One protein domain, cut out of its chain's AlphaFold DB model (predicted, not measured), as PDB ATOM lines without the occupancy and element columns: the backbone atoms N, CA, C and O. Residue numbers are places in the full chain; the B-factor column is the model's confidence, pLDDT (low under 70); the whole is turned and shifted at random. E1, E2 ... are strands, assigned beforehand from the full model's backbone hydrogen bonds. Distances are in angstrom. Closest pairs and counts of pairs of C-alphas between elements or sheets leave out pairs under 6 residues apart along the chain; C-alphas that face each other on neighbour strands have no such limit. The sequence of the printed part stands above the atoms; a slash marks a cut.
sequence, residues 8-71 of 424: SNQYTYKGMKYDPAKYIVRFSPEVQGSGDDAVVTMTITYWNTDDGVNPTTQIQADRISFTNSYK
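This is residues 8 to 71 of the 424 residues of an uncharacterized protein of Firmicutes bacterium CAG:145 (UniProt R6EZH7). A long, twisted two-stranded hairpin, E1 and E2, makes the greater part of a rod, its turn at residues 33 to 38 sticking out free at the tip; near the other end of the hairpin the short strand E3 crosses beside the last part of E2. The two end stretches of the printed part, residues 8 to 21 and 60 to 71, run to the end of the rod away from that turn, with residues 16 to 17 paired antiparallel with residues 69 to 70. The 64 printed residues include three named strands, E1, E2 and E3 along the chain, and no named helix. The sheet has the order E1, E2, E3 and is antiparallel; the class is all strand, though under half of the residues, 27 of 64, are in named elements. The whole is extended, with a radius of gyration of the C-alphas of 17.7 A and spans of 57 by 22 by 17 A.

The printed part begins at Ser 8, with its C-alpha at (-33.086, -47.991, -50.698), and residues 8 to 21 hold no named element. E1, residues 22 to 32, begins with C-alpha 22 at (-18.278, -49.929, -41.584) and is 31.6 A long from first to last C-alpha. E2, residues 39 to 49, is 31.5 A long. E3, residues 55 to 59, is 10.4 A long and ends with C-alpha 59 at (-6.964, -46.088, -41.091).

The three strands form a meander, each strand the antiparallel neighbour of the one before, in a strongly twisted sheet. E1 and E2 are a hairpin with 161 degrees between their directions. Their C-alphas face each other from 22 and 49, 5.5 A apart, to 32 and 39, 5.3 A apart. N 24 and O 47, at 2.8 A, and N 41 and O 30, at 2.8 A, are within hydrogen-bond range. E2 and E3 are also a hairpin, with 115 degrees between their directions. C-alphas 47 and 58 face each other at 4.3 A, and N 59 and O 46, at 2.8 A, are within hydrogen-bond range. E2 is the inner strand, and E1 and E3 are edge strands. The closest C-alphas of E1 and E3, those of Ile 24 and Pro 55, are 6.4 A apart. Outside the named strands, residues 12 to 13 pair antiparallel with residues 16 to 17.

The two C-alphas farthest apart, those of Gly 35 and Lys 71, are 58.1 A from each other, while those of Ser 8 and Lys 71 are 17.9 A apart. The printed part has no cut. The link from E1 to E2 is short, with 6 residues, the link from E2 to E3 is tight, with 5 residues, and neither is long. The mean pLDDT of the printed part is 90.8, and no printed residue is under 70.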
ATOM      1  N   SER A   8     -31.952 -48.371 -49.848       93.25
ATOM      2  CA  SER A   8     -33.086 -47.991 -50.698       93.25
ATOM      3  C   SER A   8     -33.523 -46.540 -50.491       93.25
ATOM      4  O   SER A   8     -33.986 -45.898 -51.433       93.25
ATOM      5  N   ASN A   9     -33.311 -45.998 -49.288       90.44
ATOM      6  CA  ASN A   9     -33.576 -44.600 -48.950       90.44
ATOM      7  C   ASN A   9     -32.300 -43.797 -48.673       90.44
ATOM      8  O   ASN A   9     -32.340 -42.753 -48.019       90.44
ATOM      9  N   GLN A  10     -31.160 -44.276 -49.183       92.75
ATOM     10  CA  GLN A  10     -29.852 -43.639 -49.011       92.75
ATOM     11  C   GLN A  10     -29.505 -43.393 -47.532       92.75
ATOM     12  O   GLN A  10     -28.928 -42.362 -47.177       92.75
ATOM     13  N   TYR A  11     -29.882 -44.345 -46.679       93.44
ATOM     14  CA  TYR A  11     -29.694 -44.356 -45.233       93.44
ATOM     15  C   TYR A  11     -30.326 -43.151 -44.531       93.44
ATOM     16  O   TYR A  11     -29.773 -42.627 -43.563       93.44
ATOM     17  N   THR A  12     -31.488 -42.706 -45.015       91.56
ATOM     18  CA  THR A  12     -32.222 -41.565 -44.453       91.56
ATOM     19  C   THR A  12     -33.494 -42.030 -43.758       91.56
ATOM     20  O   THR A  12     -34.305 -42.740 -44.342       91.56
ATOM     21  N   TYR A  13     -33.701 -41.612 -42.512       92.44
ATOM     22  CA  TYR A  13     -34.908 -41.915 -41.746       92.44
ATOM     23  C   TYR A  13     -35.261 -40.743 -40.832       92.44
ATOM     24  O   TYR A  13     -34.400 -40.281 -40.083       92.44
ATOM     25  N   LYS A  14     -36.515 -40.266 -40.894       90.31
ATOM     26  CA  LYS A  14     -37.026 -39.152 -40.071       90.31
ATOM     27  C   LYS A  14     -36.090 -37.936 -40.077       90.31
ATOM     28  O   LYS A  14     -35.602 -37.519 -39.034       90.31
ATOM     29  N   GLY A  15     -35.736 -37.438 -41.264       89.25
ATOM     30  CA  GLY A  15     -34.823 -36.297 -41.440       89.25
ATOM     31  C   GLY A  15     -33.341 -36.571 -41.127       89.25
ATOM     32  O   GLY A  15     -32.489 -35.750 -41.456       89.25
ATOM     33  N   MET A  16     -32.986 -37.714 -40.532       93.44
ATOM     34  CA  MET A  16     -31.600 -38.084 -40.237       93.44
ATOM     35  C   MET A  16     -31.007 -38.931 -41.364       93.44
ATOM     36  O   MET A  16     -31.492 -40.023 -41.642       93.44
ATOM     37  N   LYS A  17     -29.916 -38.463 -41.969       94.00
ATOM     38  CA  LYS A  17     -29.059 -39.233 -42.870       94.00
ATOM     39  C   LYS A  17     -27.899 -39.830 -42.080       94.00
ATOM     40  O   LYS A  17     -27.071 -39.099 -41.528       94.00
ATOM     41  N   TYR A  18     -27.861 -41.153 -42.025       93.62
ATOM     42  CA  TYR A  18     -26.880 -41.914 -41.262       93.62
ATOM     43  C   TYR A  18     -25.616 -42.185 -42.075       93.62
ATOM     44  O   TYR A  18     -25.678 -42.403 -43.282       93.62
ATOM     45  N   ASP A  19     -24.477 -42.197 -41.389       93.94
ATOM     46  CA  ASP A  19     -23.202 -42.644 -41.938       93.94
ATOM     47  C   ASP A  19     -23.228 -44.171 -42.144       93.94
ATOM     48  O   ASP A  19     -23.355 -44.910 -41.157       93.94
ATOM     49  N   PRO A  20     -23.134 -44.670 -43.390       91.94
ATOM     50  CA  PRO A  20     -23.162 -46.100 -43.654       91.94
ATOM     51  C   PRO A  20     -21.791 -46.767 -43.501       91.94
ATOM     52  O   PRO A  20     -21.688 -47.972 -43.745       91.94
ATOM     53  N   ALA A  21     -20.737 -46.018 -43.142       91.44
ATOM     54  CA  ALA A  21     -19.393 -46.559 -43.012       91.44
ATOM     55  C   ALA A  21     -19.365 -47.775 -42.078       91.44
ATOM     56  O   ALA A  21     -20.051 -47.837 -41.056       91.44
ATOM     57  N   LYS A  22     -18.542 -48.762 -42.424       91.12
ATOM     58  CA  LYS A  22     -18.278 -49.929 -41.584       91.12
ATOM     59  C   LYS A  22     -16.781 -49.998 -41.327       91.12
ATOM     60  O   LYS A  22     -15.967 -49.797 -42.229       91.12
ATOM     61  N   TYR A  23     -16.425 -50.313 -40.086       94.06
ATOM     62  CA  TYR A  23     -15.037 -50.399 -39.653       94.06
ATOM     63  C   TYR A  23     -14.775 -51.703 -38.911       94.06
ATOM     64  O   TYR A  23     -15.618 -52.179 -38.153       94.06
ATOM     65  N   ILE A  24     -13.570 -52.240 -39.079       93.69
ATOM     66  CA  ILE A  24     -13.031 -53.316 -38.251       93.69
ATOM     67  C   ILE A  24     -12.027 -52.702 -37.283       93.69
ATOM     68  O   ILE A  24     -11.072 -52.041 -37.693       93.69
ATOM     69  N   VAL A  25     -12.231 -52.951 -35.991       94.00
ATOM     70  CA  VAL A  25     -11.282 -52.588 -34.935       94.00
ATOM     71  C   VAL A  25     -10.512 -53.839 -34.541       94.00
ATOM     72  O   VAL A  25     -11.101 -54.827 -34.106       94.00
ATOM     73  N   ARG A  26      -9.190 -53.814 -34.711       92.50
ATOM     74  CA  ARG A  26      -8.302 -54.909 -34.317       92.50
ATOM     75  C   ARG A  26      -7.555 -54.536 -33.047       92.50
ATOM     76  O   ARG A  26      -6.903 -53.498 -32.997       92.50
ATOM     77  N   PHE A  27      -7.634 -55.427 -32.065       93.25
ATOM     78  CA  PHE A  27      -6.911 -55.359 -30.803       93.25
ATOM     79  C   PHE A  27      -5.758 -56.356 -30.860       93.25
ATOM     80  O   PHE A  27      -5.980 -57.556 -31.027       93.25
ATOM     81  N   SER A  28      -4.532 -55.863 -30.750       92.69
ATOM     82  CA  SER A  28      -3.314 -56.665 -30.816       92.69
ATOM     83  C   SER A  28      -2.566 -56.547 -29.488       92.69
ATOM     84  O   SER A  28      -1.766 -55.622 -29.328       92.69
ATOM     85  N   PRO A  29      -2.864 -57.427 -28.510       91.38
ATOM     86  CA  PRO A  29      -2.134 -57.463 -27.253       91.38
ATOM     87  C   PRO A  29      -0.728 -58.028 -27.472       91.38
ATOM     88  O   PRO A  29      -0.559 -59.039 -28.152       91.38
ATOM     89  N   GLU A  30       0.265 -57.407 -26.849       91.88
ATOM     90  CA  GLU A  30       1.658 -57.841 -26.885       91.88
ATOM     91  C   GLU A  30       2.256 -57.773 -25.478       91.88
ATOM     92  O   GLU A  30       2.149 -56.753 -24.791       91.88
ATOM     93  N   VAL A  31       2.874 -58.871 -25.038       88.81
ATOM     94  CA  VAL A  31       3.605 -58.922 -23.768       88.81
ATOM     95  C   VAL A  31       4.994 -58.347 -24.001       88.81
ATOM     96  O   VAL A  31       5.766 -58.889 -24.790       88.81
ATOM     97  N   GLN A  32       5.315 -57.266 -23.301       86.00
ATOM     98  CA  GLN A  32       6.644 -56.670 -23.300       86.00
ATOM     99  C   GLN A  32       7.355 -57.000 -21.984       86.00
ATOM    100  O   GLN A  32       6.805 -56.802 -20.902       86.00
ATOM    101  N   GLY A  33       8.589 -57.503 -22.078       81.00
ATOM    102  CA  GLY A  33       9.396 -57.924 -20.927       81.00
ATOM    103  C   GLY A  33       9.255 -59.411 -20.566       81.00
ATOM    104  O   GLY A  33       8.619 -60.188 -21.276       81.00
ATOM    105  N   SER A  34       9.897 -59.823 -19.472       78.00
ATOM    106  CA  SER A  34       9.909 -61.208 -18.978       78.00
ATOM    107  C   SER A  34      10.019 -61.245 -17.452       78.00
ATOM    108  O   SER A  34      10.722 -60.412 -16.888       78.00
ATOM    109  N   GLY A  35       9.410 -62.237 -16.795       78.50
ATOM    110  CA  GLY A  35       9.413 -62.349 -15.328       78.50
ATOM    111  C   GLY A  35       8.366 -61.444 -14.668       78.50
ATOM    112  O   GLY A  35       7.339 -61.158 -15.281       78.50
ATOM    113  N   ASP A  36       8.627 -60.995 -13.438       79.56
ATOM    114  CA  ASP A  36       7.678 -60.195 -12.639       79.56
ATOM    115  C   ASP A  36       7.433 -58.773 -13.199       79.56
ATOM    116  O   ASP A  36       6.450 -58.135 -12.831       79.56
ATOM    117  N   ASP A  37       8.274 -58.304 -14.133       82.06
ATOM    118  CA  ASP A  37       8.175 -56.983 -14.780       82.06
ATOM    119  C   ASP A  37       7.418 -57.005 -16.127       82.06
ATOM    120  O   ASP A  37       7.378 -55.999 -16.841       82.06
ATOM    121  N   ALA A  38       6.848 -58.148 -16.533       84.88
ATOM    122  CA  ALA A  38       6.140 -58.255 -17.808       84.88
ATOM    123  C   ALA A  38       4.877 -57.373 -17.830       84.88
ATOM    124  O   ALA A  38       3.989 -57.507 -16.986       84.88
ATOM    125  N   VAL A  39       4.762 -56.513 -18.844       87.44
ATOM    126  CA  VAL A  39       3.594 -55.649 -19.061       87.44
ATOM    127  C   VAL A  39       2.871 -56.032 -20.348       87.44
ATOM    128  O   VAL A  39       3.490 -56.307 -21.374       87.44
ATOM    129  N   VAL A  40       1.540 -56.041 -20.314       89.31
ATOM    130  CA  VAL A  40       0.724 -56.201 -21.523       89.31
ATOM    131  C   VAL A  40       0.491 -54.827 -22.130       89.31
ATOM    132  O   VAL A  40      -0.112 -53.955 -21.506       89.31
ATOM    133  N   THR A  41       0.942 -54.648 -23.363       90.25
ATOM    134  CA  THR A  41       0.613 -53.489 -24.194       90.25
ATOM    135  C   THR A  41      -0.479 -53.868 -25.188       90.25
ATOM    136  O   THR A  41      -0.625 -55.033 -25.549       90.25
ATOM    137  N   MET A  42      -1.292 -52.900 -25.606       90.69
ATOM    138  CA  MET A  42      -2.384 -53.116 -26.555       90.69
ATOM    139  C   MET A  42      -2.232 -52.143 -27.716       90.69
ATOM    140  O   MET A  42      -2.351 -50.935 -27.520       90.69
ATOM    141  N   THR A  43      -2.021 -52.668 -28.921       91.50
ATOM    142  CA  THR A  43      -2.095 -51.862 -30.142       91.50
ATOM    143  C   THR A  43      -3.501 -51.965 -30.721       91.50
ATOM    144  O   THR A  43      -4.000 -53.066 -30.957       91.50
ATOM    145  N   ILE A  44      -4.143 -50.822 -30.955       93.56
ATOM    146  CA  ILE A  44      -5.456 -50.750 -31.600       93.56
ATOM    147  C   ILE A  44      -5.247 -50.253 -33.027       93.56
ATOM    148  O   ILE A  44      -4.615 -49.222 -33.237       93.56
ATOM    149  N   THR A  45      -5.777 -50.978 -34.010       93.94
ATOM    150  CA  THR A  45      -5.788 -50.523 -35.408       93.94
ATOM    151  C   THR A  45      -7.202 -50.519 -35.961       93.94
ATOM    152  O   THR A  45      -8.003 -51.410 -35.674       93.94
ATOM    153  N   TYR A  46      -7.504 -49.511 -36.771       95.81
ATOM    154  CA  TYR A  46      -8.802 -49.328 -37.407       95.81
ATOM    155  C   TYR A  46      -8.679 -49.620 -38.898       95.81
ATOM    156  O   TYR A  46      -7.678 -49.268 -39.516       95.81
ATOM    157  N   TRP A  47      -9.676 -50.274 -39.479       94.88
ATOM    158  CA  TRP A  47      -9.686 -50.654 -40.890       94.88
ATOM    159  C   TRP A  47     -11.055 -50.367 -41.499       94.88
ATOM    160  O   TRP A  47     -12.069 -50.635 -40.859       94.88
ATOM    161  N   ASN A  48     -11.092 -49.865 -42.733       92.88
ATOM    162  CA  ASN A  48     -12.316 -49.839 -43.538       92.88
ATOM    163  C   ASN A  48     -12.756 -51.270 -43.881       92.88
ATOM    164  O   ASN A  48     -11.925 -52.177 -43.971       92.88
ATOM    165  N   THR A  49     -14.055 -51.469 -44.094       93.19
ATOM    166  CA  THR A  49     -14.625 -52.725 -44.596       93.19
ATOM    167  C   THR A  49     -15.924 -52.446 -45.346       93.19
ATOM    168  O   THR A  49     -16.682 -51.563 -44.954       93.19
ATOM    169  N   ASP A  50     -16.198 -53.207 -46.404       89.56
ATOM    170  CA  ASP A  50     -17.437 -53.063 -47.182       89.56
ATOM    171  C   ASP A  50     -18.544 -53.996 -46.646       89.56
ATOM    172  O   ASP A  50     -19.730 -53.651 -46.590       89.56
ATOM    173  N   ASP A  51     -18.154 -55.181 -46.169       88.38
ATOM    174  CA  ASP A  51     -19.048 -56.248 -45.709       88.38
ATOM    175  C   ASP A  51     -19.121 -56.378 -44.178       88.38
ATOM    176  O   ASP A  51     -19.984 -57.087 -43.662       88.38
ATOM    177  N   GLY A  52     -18.266 -55.664 -43.440       87.50
ATOM    178  CA  GLY A  52     -18.168 -55.780 -41.983       87.50
ATOM    179  C   GLY A  52     -17.264 -56.922 -41.508       87.50
ATOM    180  O   GLY A  52     -17.097 -57.093 -40.301       87.50
ATOM    181  N   VAL A  53     -16.691 -57.706 -42.424       90.31
ATOM    182  CA  VAL A  53     -15.953 -58.943 -42.127       90.31
ATOM    183  C   VAL A  53     -14.515 -58.859 -42.627       90.31
ATOM    184  O   VAL A  53     -13.580 -59.197 -41.899       90.31
ATOM    185  N   ASN A  54     -14.320 -58.377 -43.853       92.62
ATOM    186  CA  ASN A  54     -13.028 -58.324 -44.516       92.62
ATOM    187  C   ASN A  54     -12.456 -56.897 -44.471       92.62
ATOM    188  O   ASN A  54     -13.095 -55.965 -44.970       92.62
ATOM    189  N   PRO A  55     -11.265 -56.685 -43.876       93.94
ATOM    190  CA  PRO A  55     -10.638 -55.369 -43.841       93.94
ATOM    191  C   PRO A  55     -10.046 -55.025 -45.203       93.94
ATOM    192  O   PRO A  55      -9.387 -55.856 -45.826       93.94
ATOM    193  N   THR A  56     -10.235 -53.781 -45.632       94.19
ATOM    194  CA  THR A  56      -9.732 -53.283 -46.914       94.19
ATOM    195  C   THR A  56      -8.502 -52.401 -46.710       94.19
ATOM    196  O   THR A  56      -7.392 -52.788 -47.059       94.19
ATOM    197  N   THR A  57      -8.675 -51.232 -46.093       94.62
ATOM    198  CA  THR A  57      -7.612 -50.230 -45.907       94.62
ATOM    199  C   THR A  57      -7.447 -49.883 -44.434       94.62
ATOM    200  O   THR A  57      -8.434 -49.571 -43.768       94.62
ATOM    201  N   GLN A  58      -6.210 -49.902 -43.927       93.94
ATOM    202  CA  GLN A  58      -5.915 -49.460 -42.564       93.94
ATOM    203  C   GLN A  58      -6.052 -47.940 -42.452       93.94
ATOM    204  O   GLN A  58      -5.521 -47.191 -43.271       93.94
ATOM    205  N   ILE A  59      -6.735 -47.491 -41.410       93.75
ATOM    206  CA  ILE A  59      -6.964 -46.088 -41.091       93.75
ATOM    207  C   ILE A  59      -5.892 -45.647 -40.097       93.75
ATOM    208  O   ILE A  59      -5.736 -46.239 -39.028       93.75
ATOM    209  N   GLN A  60      -5.159 -44.594 -40.456       92.31
ATOM    210  CA  GLN A  60      -4.160 -43.957 -39.596       92.31
ATOM    211  C   GLN A  60      -4.846 -42.901 -38.726       92.31
ATOM    212  O   GLN A  60      -4.819 -41.711 -39.035       92.31
ATOM    213  N   ALA A  61      -5.535 -43.352 -37.680       87.75
ATOM    214  CA  ALA A  61      -6.210 -42.486 -36.722       87.75
ATOM    215  C   ALA A  61      -6.244 -43.131 -35.335       87.75
ATOM    216  O   ALA A  61      -6.352 -44.350 -35.215       87.75
ATOM    217  N   ASP A  62      -6.243 -42.302 -34.294       88.75
ATOM    218  CA  ASP A  62      -6.361 -42.764 -32.904       88.75
ATOM    219  C   ASP A  62      -7.797 -43.191 -32.542       88.75
ATOM    220  O   ASP A  62      -8.036 -43.738 -31.467       88.75
ATOM    221  N   ARG A  63      -8.777 -42.897 -33.410       89.81
ATOM    222  CA  ARG A  63     -10.191 -43.273 -33.266       89.81
ATOM    223  C   ARG A  63     -10.919 -43.256 -34.613       89.81
ATOM    224  O   ARG A  63     -10.520 -42.534 -35.522       89.81
ATOM    225  N   ILE A  64     -12.037 -43.973 -34.689       91.88
ATOM    226  CA  ILE A  64     -13.035 -43.848 -35.765       91.88
ATOM    227  C   ILE A  64     -14.179 -42.932 -35.327       91.88
ATOM    228  O   ILE A  64     -14.515 -42.863 -34.143       91.88
ATOM    229  N   SER A  65     -14.784 -42.238 -36.284       89.44
ATOM    230  CA  SER A  65     -15.938 -41.365 -36.069       89.44
ATOM    231  C   SER A  65     -17.005 -41.659 -37.111       89.44
ATOM    232  O   SER A  65     -16.672 -41.851 -38.274       89.44
ATOM    233  N   PHE A  66     -18.265 -41.622 -36.694       91.06
ATOM    234  CA  PHE A  66     -19.420 -41.673 -37.584       91.06
ATOM    235  C   PHE A  66     -20.052 -40.289 -37.627       91.06
ATOM    236  O   PHE A  66     -20.258 -39.684 -36.571       91.06
ATOM    237  N   THR A  67     -20.360 -39.793 -38.824       91.62
ATOM    238  CA  THR A  67     -20.975 -38.470 -38.988       91.62
ATOM    239  C   THR A  67     -22.358 -38.599 -39.602       91.62
ATOM    240  O   THR A  67     -22.502 -38.772 -40.808       91.62
ATOM    241  N   ASN A  68     -23.389 -38.461 -38.773       92.81
ATOM    242  CA  ASN A  68     -24.760 -38.344 -39.258       92.81
ATOM    243  C   ASN A  68     -25.086 -36.872 -39.536       92.81
ATOM    244  O   ASN A  68     -24.535 -35.974 -38.898       92.81
ATOM    245  N   SER A  69     -26.012 -36.627 -40.456       93.56
ATOM    246  CA  SER A  69     -26.514 -35.282 -40.754       93.56
ATOM    247  C   SER A  69     -28.027 -35.247 -40.623       93.56
ATOM    248  O   SER A  69     -28.698 -36.208 -40.981       93.56
ATOM    249  N   TYR A  70     -28.561 -34.148 -40.100       92.88
ATOM    250  CA  TYR A  70     -29.992 -33.970 -39.894       92.88
ATOM    251  C   TYR A  70     -30.515 -32.831 -40.764       92.88
ATOM    252  O   TYR A  70     -29.983 -31.723 -40.709       92.88
ATOM    253  N   LYS A  71     -31.539 -33.114 -41.567       92.50
ATOM    254  CA  LYS A  71     -32.238 -32.153 -42.417       92.50
ATOM    255  C   LYS A  71     -33.723 -32.545 -42.481       92.50
ATOM    256  O   LYS A  71     -34.052 -33.451 -43.248       92.50
TER     257      LYS A  71